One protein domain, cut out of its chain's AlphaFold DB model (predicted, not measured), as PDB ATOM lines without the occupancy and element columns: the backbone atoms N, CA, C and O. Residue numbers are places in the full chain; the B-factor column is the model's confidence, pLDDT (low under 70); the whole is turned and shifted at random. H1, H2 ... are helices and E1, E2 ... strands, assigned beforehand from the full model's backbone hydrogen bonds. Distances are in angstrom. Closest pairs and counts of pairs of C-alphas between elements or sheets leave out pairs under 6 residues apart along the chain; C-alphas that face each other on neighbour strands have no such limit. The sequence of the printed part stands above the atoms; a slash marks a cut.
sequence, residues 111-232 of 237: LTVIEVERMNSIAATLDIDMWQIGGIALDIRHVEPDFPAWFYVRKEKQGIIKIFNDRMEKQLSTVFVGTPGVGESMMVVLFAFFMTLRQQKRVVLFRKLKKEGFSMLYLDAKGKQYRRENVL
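What this domain is: This is residues 111 to 232 of the 237 residues of an uncharacterized protein of Phytophthora parasitica (strain INRA-310) (UniProt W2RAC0). A four-stranded antiparallel sheet, E1 E6 E5 E4, makes a wall at one end of the domain, and H3, near the middle of the whole, packs over one face of it on E4 and E5, leaving the other face bare of named helices. Beyond H3, on the side away from the sheet, lie H2 and the small hairpin E2 and E3, while H1 runs from near the first residues of E6, where the C-alphas of Val 116 and Tyr 226 are 7.6 A apart, toward that far side; residues 177 to 183 stick out as a loop. The printed part has 122 residues, with three named helices and six strands in the order E1 H1 E2 E3 H2 H3 E4 E5 E6, of the mixed class, helices and strands. It is compact, with a radius of gyration of the C-alphas of 14.1 A, and rounded, spanning 37 by 31 by 30 A.

Where its parts are: E1 is residues 111 to 113, beginning at C-alpha 111 (134.815, 175.448, 110.061). H1, residues 116 to 125, is 14.8 A long. E2 is residues 134 to 136 and E3 residues 151 to 153. H2, residues 155 to 169, measures 21.4 A, and H3, residues 184 to 197, 20.1 A from C-alpha 184 (147.311, 194.499, 121.624). E4, residues 203 to 209, is 18.5 A; E5, residues 213 to 220, 23.5 A; E6, residues 225 to 231, 19.4 A, ending at C-alpha 231 (131.085, 183.703, 110.722).

How they stand to each other: E4, E5 and E6 form a meander, each strand the antiparallel neighbour of the one before, with hairpins E4 and E5, and E5 and E6. N 205 and O 217 are 2.9 A apart, and N 216 and O 229 2.8 A. E1 is an edge strand antiparallel to E6, with N 112 and O 228 at 2.8 A; E4 is the other edge. H3 on one face makes two layers, a helix over a sheet, at a height over the sheet of 9.2 A. It runs along the strands, at 25 degrees to E4 on the local plane; the closest C-alphas of H3 and E4 are those of Ala 192 and Val 203, 6.2 A. With residues 194 to 197 alone H3 only just touches H1, with 3 pairs of C-alphas within 8 A, the closest those of Ala 123 and Leu 197, 5.7 A. H2 and H3 are near each other. In the hairpin E2 and E3, N 136 and O 151 are 2.9 A apart. Every O i to N i+4 pair is within hydrogen-bond range in H2 and H3, and 5 of 6 in H1.

The domain as a whole: The C-alphas farthest apart are those of Met 130 and Leu 232, 38.6 A. The printed part has no cut. The links E2 to E3 and H2 to H3 are long, and residues 177 to 183 of the latter stand free. Mean pLDDT of the printed part is 88.8; residues 211 to 212 are under 70.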
ATOM      1  N   LEU A 111     134.112 176.179 109.008       81.38
ATOM      2  CA  LEU A 111     134.815 175.448 110.061       81.38
ATOM      3  C   LEU A 111     136.061 174.791 109.467       81.38
ATOM      4  O   LEU A 111     135.960 173.921 108.604       81.38
ATOM      5  N   THR A 112     137.229 175.163 109.973       84.88
ATOM      6  CA  THR A 112     138.516 174.577 109.599       84.88
ATOM      7  C   THR A 112     139.080 173.821 110.794       84.88
ATOM      8  O   THR A 112     139.297 174.411 111.853       84.88
ATOM      9  N   VAL A 113     139.332 172.521 110.632       89.81
ATOM     10  CA  VAL A 113     140.111 171.732 111.599       89.81
ATOM     11  C   VAL A 113     141.593 172.039 111.386       89.81
ATOM     12  O   VAL A 113     142.051 172.112 110.250       89.81
ATOM     13  N   ILE A 114     142.330 172.253 112.473       92.62
ATOM     14  CA  ILE A 114     143.764 172.548 112.437       92.62
ATOM     15  C   ILE A 114     144.527 171.279 112.825       92.62
ATOM     16  O   ILE A 114     144.238 170.659 113.848       92.62
ATOM     17  N   GLU A 115     145.500 170.906 111.998       92.81
ATOM     18  CA  GLU A 115     146.332 169.713 112.176       92.81
ATOM     19  C   GLU A 115     147.177 169.785 113.454       92.81
ATOM     20  O   GLU A 115     147.707 170.840 113.822       92.81
ATOM     21  N   VAL A 116     147.344 168.641 114.119       92.25
ATOM     22  CA  VAL A 116     148.109 168.540 115.371       92.25
ATOM     23  C   VAL A 116     149.588 168.832 115.119       92.25
ATOM     24  O   VAL A 116     150.221 169.529 115.909       92.25
ATOM     25  N   GLU A 117     150.130 168.367 113.996       92.62
ATOM     26  CA  GLU A 117     151.511 168.582 113.566       92.62
ATOM     27  C   GLU A 117     151.820 170.076 113.441       92.62
ATOM     28  O   GLU A 117     152.846 170.545 113.930       92.62
ATOM     29  N   ARG A 118     150.885 170.851 112.879       92.88
ATOM     30  CA  ARG A 118     151.006 172.310 112.771       92.88
ATOM     31  C   ARG A 118     151.082 172.970 114.146       92.88
ATOM     32  O   ARG A 118     151.899 173.865 114.356       92.88
ATOM     33  N   MET A 119     150.260 172.518 115.091       94.94
ATOM     34  CA  MET A 119     150.287 173.022 116.467       94.94
ATOM     35  C   MET A 119     151.580 172.640 117.196       94.94
ATOM     36  O   MET A 119     152.085 173.445 117.975       94.94
ATOM     37  N   ASN A 120     152.151 171.467 116.911       92.12
ATOM     38  CA  ASN A 120     153.441 171.045 117.462       92.12
ATOM     39  C   ASN A 120     154.591 171.935 116.963       92.12
ATOM     40  O   ASN A 120     155.432 172.339 117.766       92.12
ATOM     41  N   SER A 121     154.600 172.306 115.678       92.50
ATOM     42  CA  SER A 121     155.585 173.252 115.132       92.50
ATOM     43  C   SER A 121     155.496 174.620 115.810       92.50
ATOM     44  O   SER A 121     156.511 175.178 116.217       92.50
ATOM     45  N   ILE A 122     154.278 175.133 116.024       94.56
ATOM     46  CA  ILE A 122     154.073 176.381 116.777       94.56
ATOM     47  C   ILE A 122     154.545 176.215 118.229       94.56
ATOM     48  O   ILE A 122     155.210 177.095 118.769       94.56
ATOM     49  N   ALA A 123     154.252 175.084 118.875       93.31
ATOM     50  CA  ALA A 123     154.671 174.835 120.252       93.31
ATOM     51  C   ALA A 123     156.196 174.888 120.407       93.31
ATOM     52  O   ALA A 123     156.674 175.448 121.391       93.31
ATOM     53  N   ALA A 124     156.952 174.381 119.427       91.75
ATOM     54  CA  ALA A 124     158.412 174.410 119.436       91.75
ATOM     55  C   ALA A 124     158.990 175.839 119.417       91.75
ATOM     56  O   ALA A 124     160.037 176.077 120.014       91.75
ATOM     57  N   THR A 125     158.302 176.805 118.796       91.12
ATOM     58  CA  THR A 125     158.765 178.207 118.719       91.12
ATOM     59  C   THR A 125     158.358 179.050 119.933       91.12
ATOM     60  O   THR A 125     158.948 180.099 120.194       91.12
ATOM     61  N   LEU A 126     157.387 178.591 120.727       89.94
ATOM     62  CA  LEU A 126     156.850 179.301 121.895       89.94
ATOM     63  C   LEU A 126     157.665 179.085 123.178       89.94
ATOM     64  O   LEU A 126     157.099 179.038 124.271       89.94
ATOM     65  N   ASP A 127     158.974 178.863 123.067       87.12
ATOM     66  CA  ASP A 127     159.871 178.827 124.228       87.12
ATOM     67  C   ASP A 127     160.328 180.244 124.585       87.12
ATOM     68  O   ASP A 127     161.338 180.739 124.089       87.12
ATOM     69  N   ILE A 128     159.521 180.924 125.399       83.25
ATOM     70  CA  ILE A 128     159.695 182.353 125.682       83.25
ATOM     71  C   ILE A 128     161.025 182.632 126.388       83.25
ATOM     72  O   ILE A 128     161.634 183.674 126.141       83.25
ATOM     73  N   ASP A 129     161.496 181.703 127.219       82.56
ATOM     74  CA  ASP A 129     162.743 181.858 127.967       82.56
ATOM     75  C   ASP A 129     163.971 181.809 127.043       82.56
ATOM     76  O   ASP A 129     165.006 182.405 127.343       82.56
ATOM     77  N   MET A 130     163.845 181.175 125.874       86.06
ATOM     78  CA  MET A 130     164.892 181.136 124.849       86.06
ATOM     79  C   MET A 130     164.879 182.346 123.903       86.06
ATOM     80  O   MET A 130     165.806 182.510 123.101       86.06
ATOM     81  N   TRP A 131     163.856 183.202 123.957       89.50
ATOM     82  CA  TRP A 131     163.710 184.300 123.004       89.50
ATOM     83  C   TRP A 131     164.762 185.393 123.202       89.50
ATOM     84  O   TRP A 131     164.850 186.030 124.252       89.50
ATOM     85  N   GLN A 132     165.501 185.676 122.131       87.56
ATOM     86  CA  GLN A 132     166.430 186.800 122.057       87.56
ATOM     87  C   GLN A 132     165.737 188.058 121.524       87.56
ATOM     88  O   GLN A 132     164.713 187.985 120.841       87.56
ATOM     89  N   ILE A 133     166.305 189.231 121.821       88.56
ATOM     90  CA  ILE A 133     165.841 190.498 121.240       88.56
ATOM     91  C   ILE A 133     166.035 190.431 119.722       88.56
ATOM     92  O   ILE A 133     167.142 190.190 119.246       88.56
ATOM     93  N   GLY A 134     164.964 190.665 118.965       90.00
ATOM     94  CA  GLY A 134     164.979 190.536 117.510       90.00
ATOM     95  C   GLY A 134     163.691 189.940 116.955       90.00
ATOM     96  O   GLY A 134     162.674 189.862 117.642       90.00
ATOM     97  N   GLY A 135     163.718 189.564 115.677       89.81
ATOM     98  CA  GLY A 135     162.598 188.894 115.018       89.81
ATOM     99  C   GLY A 135     162.650 187.381 115.216       89.81
ATOM    100  O   GLY A 135     163.682 186.771 114.961       89.81
ATOM    101  N   ILE A 136     161.526 186.778 115.608       91.25
ATOM    102  CA  ILE A 136     161.327 185.324 115.636       91.25
ATOM    103  C   ILE A 136     160.135 184.932 114.756       91.25
ATOM    104  O   ILE A 136     159.105 185.610 114.759       91.25
ATOM    105  N   ALA A 137     160.269 183.849 113.995       92.00
ATOM    106  CA  ALA A 137     159.158 183.250 113.266       92.00
ATOM    107  C   ALA A 137     158.410 182.292 114.203       92.00
ATOM    108  O   ALA A 137     158.999 181.355 114.732       92.00
ATOM    109  N   LEU A 138     157.123 182.562 114.441       92.06
ATOM    110  CA  LEU A 138     156.291 181.756 115.348       92.06
ATOM    111  C   LEU A 138     155.341 180.804 114.618       92.06
ATOM    112  O   LEU A 138     154.630 180.038 115.261       92.06
ATOM    113  N   ASP A 139     155.243 180.912 113.290       92.25
ATOM    114  CA  ASP A 139     154.343 180.135 112.426       92.25
ATOM    115  C   ASP A 139     152.843 180.185 112.767       92.25
ATOM    116  O   ASP A 139     152.029 179.597 112.053       92.25
ATOM    117  N   ILE A 140     152.443 180.986 113.762       94.19
ATOM    118  CA  ILE A 140     151.047 181.255 114.139       94.19
ATOM    119  C   ILE A 140     150.236 181.738 112.935       94.19
ATOM    120  O   ILE A 140     149.051 181.428 112.831       94.19
ATOM    121  N   ARG A 141     150.874 182.427 111.981       91.06
ATOM    122  CA  ARG A 141     150.224 182.919 110.761       91.06
ATOM    123  C   ARG A 141     149.550 181.832 109.917       91.06
ATOM    124  O   ARG A 141     148.644 182.127 109.148       91.06
ATOM    125  N   HIS A 142     149.985 180.578 110.048       89.00
ATOM    126  CA  HIS A 142     149.375 179.437 109.360       89.00
ATOM    127  C   HIS A 142     148.031 179.018 109.975       89.00
ATOM    128  O   HIS A 142     147.326 178.195 109.391       89.00
ATOM    129  N   VAL A 143     147.690 179.547 111.152       90.88
ATOM    130  CA  VAL A 143     146.409 179.350 111.846       90.88
ATOM    131  C   VAL A 143     145.627 180.664 111.935       90.88
ATOM    132  O   VAL A 143     144.413 180.676 111.732       90.88
ATOM    133  N   GLU A 144     146.322 181.772 112.195       89.44
ATOM    134  CA  GLU A 144     145.793 183.138 112.236       89.44
ATOM    135  C   GLU A 144     146.461 184.007 111.160       89.44
ATOM    136  O   GLU A 144     147.496 184.608 111.436       89.44
ATOM    137  N   PRO A 145     145.903 184.092 109.934       86.00
ATOM    138  CA  PRO A 145     146.556 184.736 108.787       86.00
ATOM    139  C   PRO A 145     146.960 186.199 108.988       86.00
ATOM    140  O   PRO A 145     147.875 186.678 108.318       86.00
ATOM    141  N   ASP A 146     146.289 186.908 109.898       85.69
ATOM    142  CA  ASP A 146     146.577 188.298 110.248       85.69
ATOM    143  C   ASP A 146     147.703 188.448 111.287       85.69
ATOM    144  O   ASP A 146     148.144 189.564 111.575       85.69
ATOM    145  N   PHE A 147     148.207 187.338 111.831       89.88
ATOM    146  CA  PHE A 147     149.402 187.324 112.660       89.88
ATOM    147  C   PHE A 147     150.656 187.547 111.793       89.88
ATOM    148  O   PHE A 147     150.789 186.952 110.717       89.88
ATOM    149  N   PRO A 148     151.607 188.392 112.230       89.88
ATOM    150  CA  PRO A 148     152.782 188.708 111.429       89.88
ATOM    151  C   PRO A 148     153.691 187.492 111.227       89.88
ATOM    152  O   PRO A 148     153.812 186.628 112.093       89.88
ATOM    153  N   ALA A 149     154.403 187.471 110.098       89.94
ATOM    154  CA  ALA A 149     155.412 186.447 109.821       89.94
ATOM    155  C   ALA A 149     156.542 186.434 110.853       89.94
ATOM    156  O   ALA A 149     157.012 185.374 111.253       89.94
ATOM    157  N   TRP A 150     156.931 187.628 111.297       90.62
ATOM    158  CA  TRP A 150     157.979 187.837 112.278       90.62
ATOM    159  C   TRP A 150     157.410 188.557 113.488       90.62
ATOM    160  O   TRP A 150     156.857 189.654 113.389       90.62
ATOM    161  N   PHE A 151     157.586 187.947 114.649       90.44
ATOM    162  CA  PHE A 151     157.299 188.562 115.922       90.44
ATOM    163  C   PHE A 151     158.549 189.273 116.437       90.44
ATOM    164  O   PHE A 151     159.563 188.644 116.719       90.44
ATOM    165  N   TYR A 152     158.491 190.598 116.559       89.81
ATOM    166  CA  TYR A 152     159.624 191.362 117.078       89.81
ATOM    167  C   TYR A 152     159.612 191.381 118.612       89.81
ATOM    168  O   TYR A 152     158.767 192.057 119.216       89.81
ATOM    169  N   VAL A 153     160.528 190.640 119.234       88.62
ATOM    170  CA  VAL A 153     160.730 190.539 120.683       88.62
ATOM    171  C   VAL A 153     161.498 191.763 121.177       88.62
ATOM    172  O   VAL A 153     162.567 192.098 120.669       88.62
ATOM    173  N   ARG A 154     160.949 192.431 122.196       86.44
ATOM    174  CA  ARG A 154     161.597 193.531 122.925       86.44
ATOM    175  C   ARG A 154     161.517 193.271 124.424       86.44
ATOM    176  O   ARG A 154     160.642 192.518 124.863       86.44
ATOM    177  N   LYS A 155     162.366 193.942 125.205       85.69
ATOM    178  CA  LYS A 155     162.372 193.823 126.674       85.69
ATOM    179  C   LYS A 155     161.002 194.136 127.286       85.69
ATOM    180  O   LYS A 155     160.560 193.435 128.189       85.69
ATOM    181  N   GLU A 156     160.287 195.125 126.753       86.06
ATOM    182  CA  GLU A 156     158.947 195.507 127.219       86.06
ATOM    183  C   GLU A 156     157.942 194.369 127.020       86.06
ATOM    184  O   GLU A 156     157.139 194.081 127.904       86.06
ATOM    185  N   LYS A 157     158.014 193.670 125.880       86.31
ATOM    186  CA  LYS A 157     157.131 192.534 125.588       86.31
ATOM    187  C   LYS A 157     157.416 191.344 126.497       86.31
ATOM    188  O   LYS A 157     156.474 190.725 126.976       86.31
ATOM    189  N   GLN A 158     158.687 191.059 126.778       84.38
ATOM    190  CA  GLN A 158     159.057 190.038 127.764       84.38
ATOM    191  C   GLN A 158     158.497 190.383 129.153       84.38
ATOM    192  O   GLN A 158     157.927 189.520 129.820       84.38
ATOM    193  N   GLY A 159     158.564 191.658 129.554       87.88
ATOM    194  CA  GLY A 159     157.942 192.147 130.786       87.88
ATOM    195  C   GLY A 159     156.424 191.934 130.819       87.88
ATOM    196  O   GLY A 159     155.898 191.407 131.798       87.88
ATOM    197  N   ILE A 160     155.724 192.271 129.732       89.06
ATOM    198  CA  ILE A 160     154.273 192.065 129.602       89.06
ATOM    199  C   ILE A 160     153.906 190.582 129.722       89.06
ATOM    200  O   ILE A 160     152.967 190.247 130.440       89.06
ATOM    201  N   ILE A 161     154.649 189.692 129.060       86.69
ATOM    202  CA  ILE A 161     154.420 188.243 129.138       86.69
ATOM    203  C   ILE A 161     154.587 187.748 130.575       86.69
ATOM    204  O   ILE A 161     153.744 187.000 131.068       86.69
ATOM    205  N   LYS A 162     155.631 188.202 131.276       87.19
ATOM    206  CA  LYS A 162     155.865 187.830 132.674       87.19
ATOM    207  C   LYS A 162     154.715 188.272 133.585       87.19
ATOM    208  O   LYS A 162     154.240 187.479 134.392       87.19
ATOM    209  N   ILE A 163     154.238 189.510 133.430       90.81
ATOM    210  CA  ILE A 163     153.094 190.042 134.193       90.81
ATOM    211  C   ILE A 163     151.817 189.258 133.878       90.81
ATOM    212  O   ILE A 163     151.045 188.944 134.782       90.81
ATOM    213  N   PHE A 164     151.586 188.942 132.603       90.31
ATOM    214  CA  PHE A 164     150.438 188.147 132.187       90.31
ATOM    215  C   PHE A 164     150.464 186.758 132.831       90.31
ATOM    216  O   PHE A 164     149.454 186.338 133.385       90.31
ATOM    217  N   ASN A 165     151.616 186.081 132.828       86.12
ATOM    218  CA  ASN A 165     151.766 184.759 133.438       86.12
ATOM    219  C   ASN A 165     151.476 184.785 134.946       86.12
ATOM    220  O   ASN A 165     150.649 184.002 135.405       86.12
ATOM    221  N   ASP A 166     152.045 185.740 135.687       89.38
ATOM    222  CA  ASP A 166     151.775 185.905 137.127       89.38
ATOM    223  C   ASP A 166     150.279 186.148 137.413       89.38
ATOM    224  O   ASP A 166     149.684 185.538 138.303       89.38
ATOM    225  N   ARG A 167     149.618 186.995 136.614       91.38
ATOM    226  CA  ARG A 167     148.169 187.231 136.739       91.38
ATOM    227  C   ARG A 167     147.340 185.996 136.403       91.38
ATOM    228  O   ARG A 167     146.338 185.734 137.066       91.38
ATOM    229  N   MET A 168     147.749 185.239 135.390       85.50
ATOM    230  CA  MET A 168     147.087 184.005 134.971       85.50
ATOM    231  C   MET A 168     147.199 182.893 136.015       85.50
ATOM    232  O   MET A 168     146.243 182.131 136.181       85.50
ATOM    233  N   GLU A 169     148.335 182.777 136.705       86.62
ATOM    234  CA  GLU A 169     148.525 181.859 137.839       86.62
ATOM    235  C   GLU A 169     147.593 182.219 139.000       86.62
ATOM    236  O   GLU A 169     146.970 181.344 139.596       86.62
ATOM    237  N   LYS A 170     147.390 183.519 139.228       91.06
ATOM    238  CA  LYS A 170     146.434 184.064 140.205       91.06
ATOM    239  C   LYS A 170     144.972 184.032 139.737       91.06
ATOM    240  O   LYS A 170     144.108 184.544 140.440       91.06
ATOM    241  N   GLN A 171     144.690 183.459 138.563       87.06
ATOM    242  CA  GLN A 171     143.354 183.387 137.952       87.06
ATOM    243  C   GLN A 171     142.668 184.756 137.789       87.06
ATOM    244  O   GLN A 171     141.443 184.867 137.822       87.06
ATOM    245  N   LEU A 172     143.456 185.814 137.595       88.56
ATOM    246  CA  LEU A 172     142.948 187.171 137.439       88.56
ATOM    247  C   LEU A 172     142.609 187.470 135.980       88.56
ATOM    248  O   LEU A 172     143.364 187.149 135.057       88.56
ATOM    249  N   SER A 173     141.505 188.185 135.770       86.81
ATOM    250  CA  SER A 173     141.199 188.772 134.468       86.81
ATOM    251  C   SER A 173     142.242 189.833 134.112       86.81
ATOM    252  O   SER A 173     142.562 190.717 134.911       86.81
ATOM    253  N   THR A 174     142.775 189.758 132.894       88.62
ATOM    254  CA  THR A 174     143.758 190.719 132.384       88.62
ATOM    255  C   THR A 174     143.187 191.450 131.182       88.62
ATOM    256  O   THR A 174     142.717 190.822 130.236       88.62
ATOM    257  N   VAL A 175     143.240 192.780 131.224       87.19
ATOM    258  CA  VAL A 175     142.813 193.660 130.136       87.19
ATOM    259  C   VAL A 175     144.043 194.391 129.617       87.19
ATOM    260  O   VAL A 175     144.781 194.992 130.398       87.19
ATOM    261  N   PHE A 176     144.266 194.321 128.308       86.75
ATOM    262  CA  PHE A 176     145.281 195.116 127.625       86.75
ATOM    263  C   PHE A 176     144.647 196.428 127.173       86.75
ATOM    264  O   PHE A 176     143.574 196.413 126.575       86.75
ATOM    265  N   VAL A 177     145.294 197.547 127.494       88.56
ATOM    266  CA  VAL A 177     144.841 198.891 127.127       88.56
ATOM    267  C   VAL A 177     146.024 199.655 126.556       88.56
ATOM    268  O   VAL A 177     147.101 199.670 127.156       88.56
ATOM    269  N   GLY A 178     145.813 200.315 125.427       86.00
ATOM    270  CA  GLY A 178     146.818 201.130 124.766       86.00
ATOM    271  C   GLY A 178     146.267 201.792 123.506       86.00
ATOM    272  O   GLY A 178     145.066 201.791 123.226       86.00
ATOM    273  N   THR A 179     147.154 202.465 122.776       85.38
ATOM    274  CA  THR A 179     146.774 203.216 121.579       85.38
ATOM    275  C   THR A 179     146.542 202.284 120.385       85.38
ATOM    276  O   THR A 179     147.257 201.292 120.230       85.38
ATOM    277  N   PRO A 180     145.617 202.617 119.466       85.19
ATOM    278  CA  PRO A 180     145.390 201.816 118.268       85.19
ATOM    279  C   PRO A 180     146.689 201.509 117.508       85.19
ATOM    280  O   PRO A 180     147.490 202.398 117.236       85.19
ATOM    281  N   GLY A 181     146.890 200.239 117.147       79.44
ATOM    282  CA  GLY A 181     148.027 199.807 116.324       79.44
ATOM    283  C   GLY A 181     149.287 199.375 117.083       79.44
ATOM    284  O   GLY A 181     150.210 198.874 116.448       79.44
ATOM    285  N   VAL A 182     149.332 199.454 118.419       83.81
ATOM    286  CA  VAL A 182     150.519 199.025 119.203       83.81
ATOM    287  C   VAL A 182     150.687 197.505 119.322       83.81
ATOM    288  O   VAL A 182     151.694 197.024 119.839       83.81
ATOM    289  N   GLY A 183     149.719 196.733 118.823       83.69
ATOM    290  CA  GLY A 183     149.799 195.272 118.768       83.69
ATOM    291  C   GLY A 183     149.090 194.534 119.905       83.69
ATOM    292  O   GLY A 183     149.391 193.367 120.138       83.69
ATOM    293  N   GLU A 184     148.126 195.157 120.585       88.12
ATOM    294  CA  GLU A 184     147.311 194.499 121.624       88.12
ATOM    295  C   GLU A 184     146.598 193.245 121.108       88.12
ATOM    296  O   GLU A 184     146.734 192.174 121.692       88.12
ATOM    297  N   SER A 185     145.906 193.333 119.965       86.56
ATOM    298  CA  SER A 185     145.241 192.161 119.373       86.56
ATOM    299  C   SER A 185     146.231 191.042 119.042       86.56
ATOM    300  O   SER A 185     145.883 189.871 119.169       86.56
ATOM    301  N   MET A 186     147.454 191.382 118.626       90.19
ATOM    302  CA  MET A 186     148.507 190.400 118.350       90.19
ATOM    303  C   MET A 186     148.980 189.727 119.647       90.19
ATOM    304  O   MET A 186     149.200 188.519 119.655       90.19
ATOM    305  N   MET A 187     149.102 190.475 120.751       91.06
ATOM    306  CA  MET A 187     149.405 189.912 122.074       91.06
ATOM    307  C   MET A 187     148.332 188.940 122.542       91.06
ATOM    308  O   MET A 187     148.666 187.848 122.987       91.06
ATOM    309  N   VAL A 188     147.052 189.282 122.386       92.19
ATOM    310  CA  VAL A 188     145.946 188.390 122.763       92.19
ATOM    311  C   VAL A 188     146.004 187.071 121.982       92.19
ATOM    312  O   VAL A 188     145.857 186.006 122.580       92.19
ATOM    313  N   VAL A 189     146.281 187.123 120.672       94.00
ATOM    314  CA  VAL A 189     146.486 185.914 119.854       94.00
ATOM    315  C   VAL A 189     147.677 185.113 120.379       94.00
ATOM    316  O   VAL A 189     147.531 183.925 120.654       94.00
ATOM    317  N   LEU A 190     148.834 185.749 120.594       93.88
ATOM    318  CA  LEU A 190     150.025 185.072 121.116       93.88
ATOM    319  C   LEU A 190     149.745 184.358 122.448       93.88
ATOM    320  O   LEU A 190     150.115 183.196 122.622       93.88
ATOM    321  N   PHE A 191     149.054 185.029 123.372       93.50
ATOM    322  CA  PHE A 191     148.705 184.452 124.665       93.50
ATOM    323  C   PHE A 191     147.723 183.289 124.549       93.50
ATOM    324  O   PHE A 191     147.853 182.334 125.309       93.50
ATOM    325  N   ALA A 192     146.793 183.302 123.591       95.00
ATOM    326  CA  ALA A 192     145.908 182.162 123.352       95.00
ATOM    327  C   ALA A 192     146.698 180.886 123.011       95.00
ATOM    328  O   ALA A 192     146.463 179.831 123.609       95.00
ATOM    329  N   PHE A 193     147.689 180.987 122.117       95.25
ATOM    330  CA  PHE A 193     148.565 179.860 121.780       95.25
ATOM    331  C   PHE A 193     149.470 179.466 122.947       95.25
ATOM    332  O   PHE A 193     149.574 178.282 123.252       95.25
ATOM    333  N   PHE A 194     150.070 180.432 123.645       92.12
ATOM    334  CA  PHE A 194     150.916 180.154 124.806       92.12
ATOM    335  C   PHE A 194     150.151 179.419 125.920       92.12
ATOM    336  O   PHE A 194     150.597 178.376 126.403       92.12
ATOM    337  N   MET A 195     148.964 179.908 126.288       91.94
ATOM    338  CA  MET A 195     148.106 179.273 127.293       91.94
ATOM    339  C   MET A 195     147.700 177.855 126.887       91.94
ATOM    340  O   MET A 195     147.636 176.962 127.730       91.94
ATOM    341  N   THR A 196     147.444 177.630 125.602       94.69
ATOM    342  CA  THR A 196     147.053 176.303 125.126       94.69
ATOM    343  C   THR A 196     148.241 175.348 125.088       94.69
ATOM    344  O   THR A 196     148.171 174.256 125.642       94.69
ATOM    345  N   LEU A 197     149.341 175.740 124.449       93.62
ATOM    346  CA  LEU A 197     150.434 174.834 124.097       93.62
ATOM    347  C   LEU A 197     151.465 174.659 125.211       93.62
ATOM    348  O   LEU A 197     152.056 173.589 125.325       93.62
ATOM    349  N   ARG A 198     151.681 175.679 126.047       88.88
ATOM    350  CA  ARG A 198     152.626 175.605 127.174       88.88
ATOM    351  C   ARG A 198     151.924 175.326 128.494       88.88
ATOM    352  O   ARG A 198     152.395 174.506 129.268       88.88
ATOM    353  N   GLN A 199     150.774 175.957 128.723       86.25
ATOM    354  CA  GLN A 199     150.031 175.819 129.984       86.25
ATOM    355  C   GLN A 199     148.930 174.748 129.928       86.25
ATOM    356  O   GLN A 199     148.253 174.511 130.927       86.25
ATOM    357  N   GLN A 200     148.727 174.104 128.770       89.56
ATOM    358  CA  GLN A 200     147.699 173.079 128.551       89.56
ATOM    359  C   GLN A 200     146.285 173.505 128.990       89.56
ATOM    360  O   GLN A 200     145.489 172.681 129.455       89.56
ATOM    361  N   LYS A 201     145.971 174.800 128.867       90.75
ATOM    362  CA  LYS A 201     144.636 175.345 129.132       90.75
ATOM    363  C   LYS A 201     143.782 175.249 127.871       90.75
ATOM    364  O   LYS A 201     144.272 175.421 126.761       90.75
ATOM    365  N   ARG A 202     142.483 175.017 128.045       95.00
ATOM    366  CA  ARG A 202     141.521 175.155 126.950       95.00
ATOM    367  C   ARG A 202     141.239 176.635 126.733       95.00
ATOM    368  O   ARG A 202     140.904 177.336 127.688       95.00
ATOM    369  N   VAL A 203     141.358 177.099 125.497       95.25
ATOM    370  CA  VAL A 203     141.174 178.507 125.143       95.25
ATOM    371  C   VAL A 203     140.131 178.637 124.045       95.25
ATOM    372  O   VAL A 203     140.130 177.887 123.070       95.25
ATOM    373  N   VAL A 204     139.257 179.631 124.202       95.38
ATOM    374  CA  VAL A 204     138.373 180.106 123.140       95.38
ATOM    375  C   VAL A 204     138.679 181.575 122.903       95.38
ATOM    376  O   VAL A 204     138.503 182.404 123.794       95.38
ATOM    377  N   LEU A 205     139.168 181.887 121.710       94.12
ATOM    378  CA  LEU A 205     139.496 183.238 121.290       94.12
ATOM    379  C   LEU A 205     138.412 183.736 120.335       94.12
ATOM    380  O   LEU A 205     138.304 183.252 119.213       94.12
ATOM    381  N   PHE A 206     137.633 184.715 120.788       91.50
ATOM    382  CA  PHE A 206     136.640 185.410 119.971       91.50
ATOM    383  C   PHE A 206     137.199 186.736 119.470       91.50
ATOM    384  O   PHE A 206     137.706 187.541 120.254       91.50
ATOM    385  N   ARG A 207     137.093 186.982 118.165       87.56
ATOM    386  CA  ARG A 207     137.573 188.212 117.530       87.56
ATOM    387  C   ARG A 207     136.540 188.737 116.544       87.56
ATOM    388  O   ARG A 207     135.921 187.974 115.810       87.56
ATOM    389  N   LYS A 208     136.388 190.060 116.500       84.88
ATOM    390  CA  LYS A 208     135.669 190.750 115.425       84.88
ATOM    391  C   LYS A 208     136.679 191.171 114.361       84.88
ATOM    392  O   LYS A 208     137.604 191.926 114.661       84.88
ATOM    393  N   LEU A 209     136.507 190.691 113.136       75.00
ATOM    394  CA  LEU A 209     137.356 191.026 111.998       75.00
ATOM    395  C   LEU A 209     136.735 192.196 111.228       75.00
ATOM    396  O   LEU A 209     135.524 192.257 111.007       75.00
ATOM    397  N   LYS A 210     137.559 193.168 110.825       70.19
ATOM    398  CA  LYS A 210     137.078 194.321 110.054       70.19
ATOM    399  C   LYS A 210     136.528 193.830 108.712       70.19
ATOM    400  O   LYS A 210     137.294 193.329 107.906       70.19
ATOM    401  N   LYS A 211     135.232 194.052 108.460       64.75
ATOM    402  CA  LYS A 211     134.516 193.713 107.210       64.75
ATOM    403  C   LYS A 211     134.307 192.212 106.930       64.75
ATOM    404  O   LYS A 211     133.704 191.893 105.913       64.75
ATOM    405  N   GLU A 212     134.750 191.318 107.816       65.75
ATOM    406  CA  GLU A 212     134.687 189.853 107.627       65.75
ATOM    407  C   GLU A 212     133.834 189.139 108.694       65.75
ATOM    408  O   GLU A 212     133.716 187.918 108.687       65.75
ATOM    409  N   GLY A 213     133.201 189.895 109.597       81.12
ATOM    410  CA  GLY A 213     132.362 189.363 110.669       81.12
ATOM    411  C   GLY A 213     133.160 188.934 111.900       81.12
ATOM    412  O   GLY A 213     133.946 189.717 112.438       81.12
ATOM    413  N   PHE A 214     132.928 187.719 112.388       86.25
ATOM    414  CA  PHE A 214     133.547 187.199 113.610       86.25
ATOM    415  C   PHE A 214     134.376 185.951 113.324       86.25
ATOM    416  O   PHE A 214     133.967 185.095 112.545       86.25
ATOM    417  N   SER A 215     135.507 185.813 114.009       87.50
ATOM    418  CA  SER A 215     136.240 184.555 114.089       87.50
ATOM    419  C   SER A 215     136.248 184.023 115.520       87.50
ATOM    420  O   SER A 215     136.342 184.773 116.497       87.50
ATOM    421  N   MET A 216     136.133 182.706 115.633       92.06
ATOM    422  CA  MET A 216     136.296 181.957 116.867       92.06
ATOM    423  C   MET A 216     137.382 180.909 116.653       92.06
ATOM    424  O   MET A 216     137.256 180.026 115.805       92.06
ATOM    425  N   LEU A 217     138.436 180.977 117.453       94.06
ATOM    426  CA  LEU A 217     139.477 179.963 117.496       94.06
ATOM    427  C   LEU A 217     139.328 179.161 118.791       94.06
ATOM    428  O   LEU A 217     139.425 179.711 119.887       94.06
ATOM    429  N   TYR A 218     139.072 177.864 118.658       95.69
ATOM    430  CA  TYR A 218     139.000 176.917 119.767       95.69
ATOM    431  C   TYR A 218     140.279 176.083 119.796       95.69
ATOM    432  O   TYR A 218     140.604 175.410 118.814       95.69
ATOM    433  N   LEU A 219     140.978 176.121 120.927       96.88
ATOM    434  CA  LEU A 219     142.256 175.453 121.135       96.88
ATOM    435  C   LEU A 219     142.193 174.580 122.395       96.88
ATOM    436  O   LEU A 219     141.962 175.078 123.500       96.88
ATOM    437  N   ASP A 220     142.425 173.279 122.240       95.81
ATOM    438  CA  ASP A 220     142.510 172.316 123.339       95.81
ATOM    439  C   ASP A 220     143.648 171.321 123.084       95.81
ATOM    440  O   ASP A 220     143.484 170.325 122.375       95.81
ATOM    441  N   ALA A 221     144.810 171.590 123.685       92.62
ATOM    442  CA  ALA A 221     145.977 170.730 123.518       92.62
ATOM    443  C   ALA A 221     145.827 169.359 124.184       92.62
ATOM    444  O   ALA A 221     146.308 168.366 123.641       92.62
ATOM    445  N   LYS A 222     145.117 169.275 125.318       92.00
ATOM    446  CA  LYS A 222     144.884 167.999 126.014       92.00
ATOM    447  C   LYS A 222     143.958 167.098 125.209       92.00
ATOM    448  O   LYS A 222     144.227 165.911 125.062       92.00
ATOM    449  N   GLY A 223     142.893 167.679 124.660       91.19
ATOM    450  CA  GLY A 223     141.949 166.986 123.788       91.19
ATOM    451  C   GLY A 223     142.446 166.787 122.355       91.19
ATOM    452  O   GLY A 223     141.772 166.102 121.591       91.19
ATOM    453  N   LYS A 224     143.589 167.384 121.975       91.75
ATOM    454  CA  LYS A 224     144.085 167.467 120.587       91.75
ATOM    455  C   LYS A 224     143.028 168.005 119.614       91.75
ATOM    456  O   LYS A 224     142.918 167.551 118.480       91.75
ATOM    457  N   GLN A 225     142.227 168.964 120.075       93.25
ATOM    458  CA  GLN A 225     141.151 169.568 119.298       93.25
ATOM    459  C   GLN A 225     141.476 171.027 119.016       93.25
ATOM    460  O   GLN A 225     141.514 171.862 119.918       93.25
ATOM    461  N   TYR A 226     141.655 171.334 117.738       94.62
ATOM    462  CA  TYR A 226     141.979 172.670 117.271       94.62
ATOM    463  C   TYR A 226     141.096 172.986 116.076       94.62
ATOM    464  O   TYR A 226     141.075 172.248 115.089       94.62
ATOM    465  N   ARG A 227     140.317 174.059 116.173       93.50
ATOM    466  CA  ARG A 227     139.392 174.439 115.107       93.50
ATOM    467  C   ARG A 227     139.192 175.939 115.056       93.50
ATOM    468  O   ARG A 227     139.139 176.607 116.088       93.50
ATOM    469  N   ARG A 228     139.031 176.441 113.842       89.00
ATOM    470  CA  ARG A 228     138.678 177.821 113.545       89.00
ATOM    471  C   ARG A 228     137.289 177.845 112.939       89.00
ATOM    472  O   ARG A 228     137.034 177.130 111.977       89.00
ATOM    473  N   GLU A 229     136.421 178.676 113.483       88.56
ATOM    474  CA  GLU A 229     135.121 178.988 112.908       88.56
ATOM    475  C   GLU A 229     135.123 180.457 112.485       88.56
ATOM    476  O   GLU A 229     135.447 181.333 113.287       88.56
ATOM    477  N   ASN A 230     134.786 180.742 111.230       84.00
ATOM    478  CA  ASN A 230     134.558 182.110 110.771       84.00
ATOM    479  C   ASN A 230     133.082 182.273 110.454       84.00
ATOM    480  O   ASN A 230     132.515 181.444 109.750       84.00
ATOM    481  N   VAL A 231     132.478 183.342 110.954       77.06
ATOM    482  CA  VAL A 231     131.085 183.703 110.722       77.06
ATOM    483  C   VAL A 231     131.081 185.014 109.953       77.06
ATOM    484  O   VAL A 231     131.393 186.063 110.523       77.06
ATOM    485  N   LEU A 232     130.728 184.961 108.669       70.88
ATOM    486  CA  LEU A 232     130.601 186.171 107.862       70.88
ATOM    487  C   LEU A 232     129.439 187.031 108.380       70.88
ATOM    488  O   LEU A 232     128.366 186.522 108.711       70.88
TER     489      LEU A 232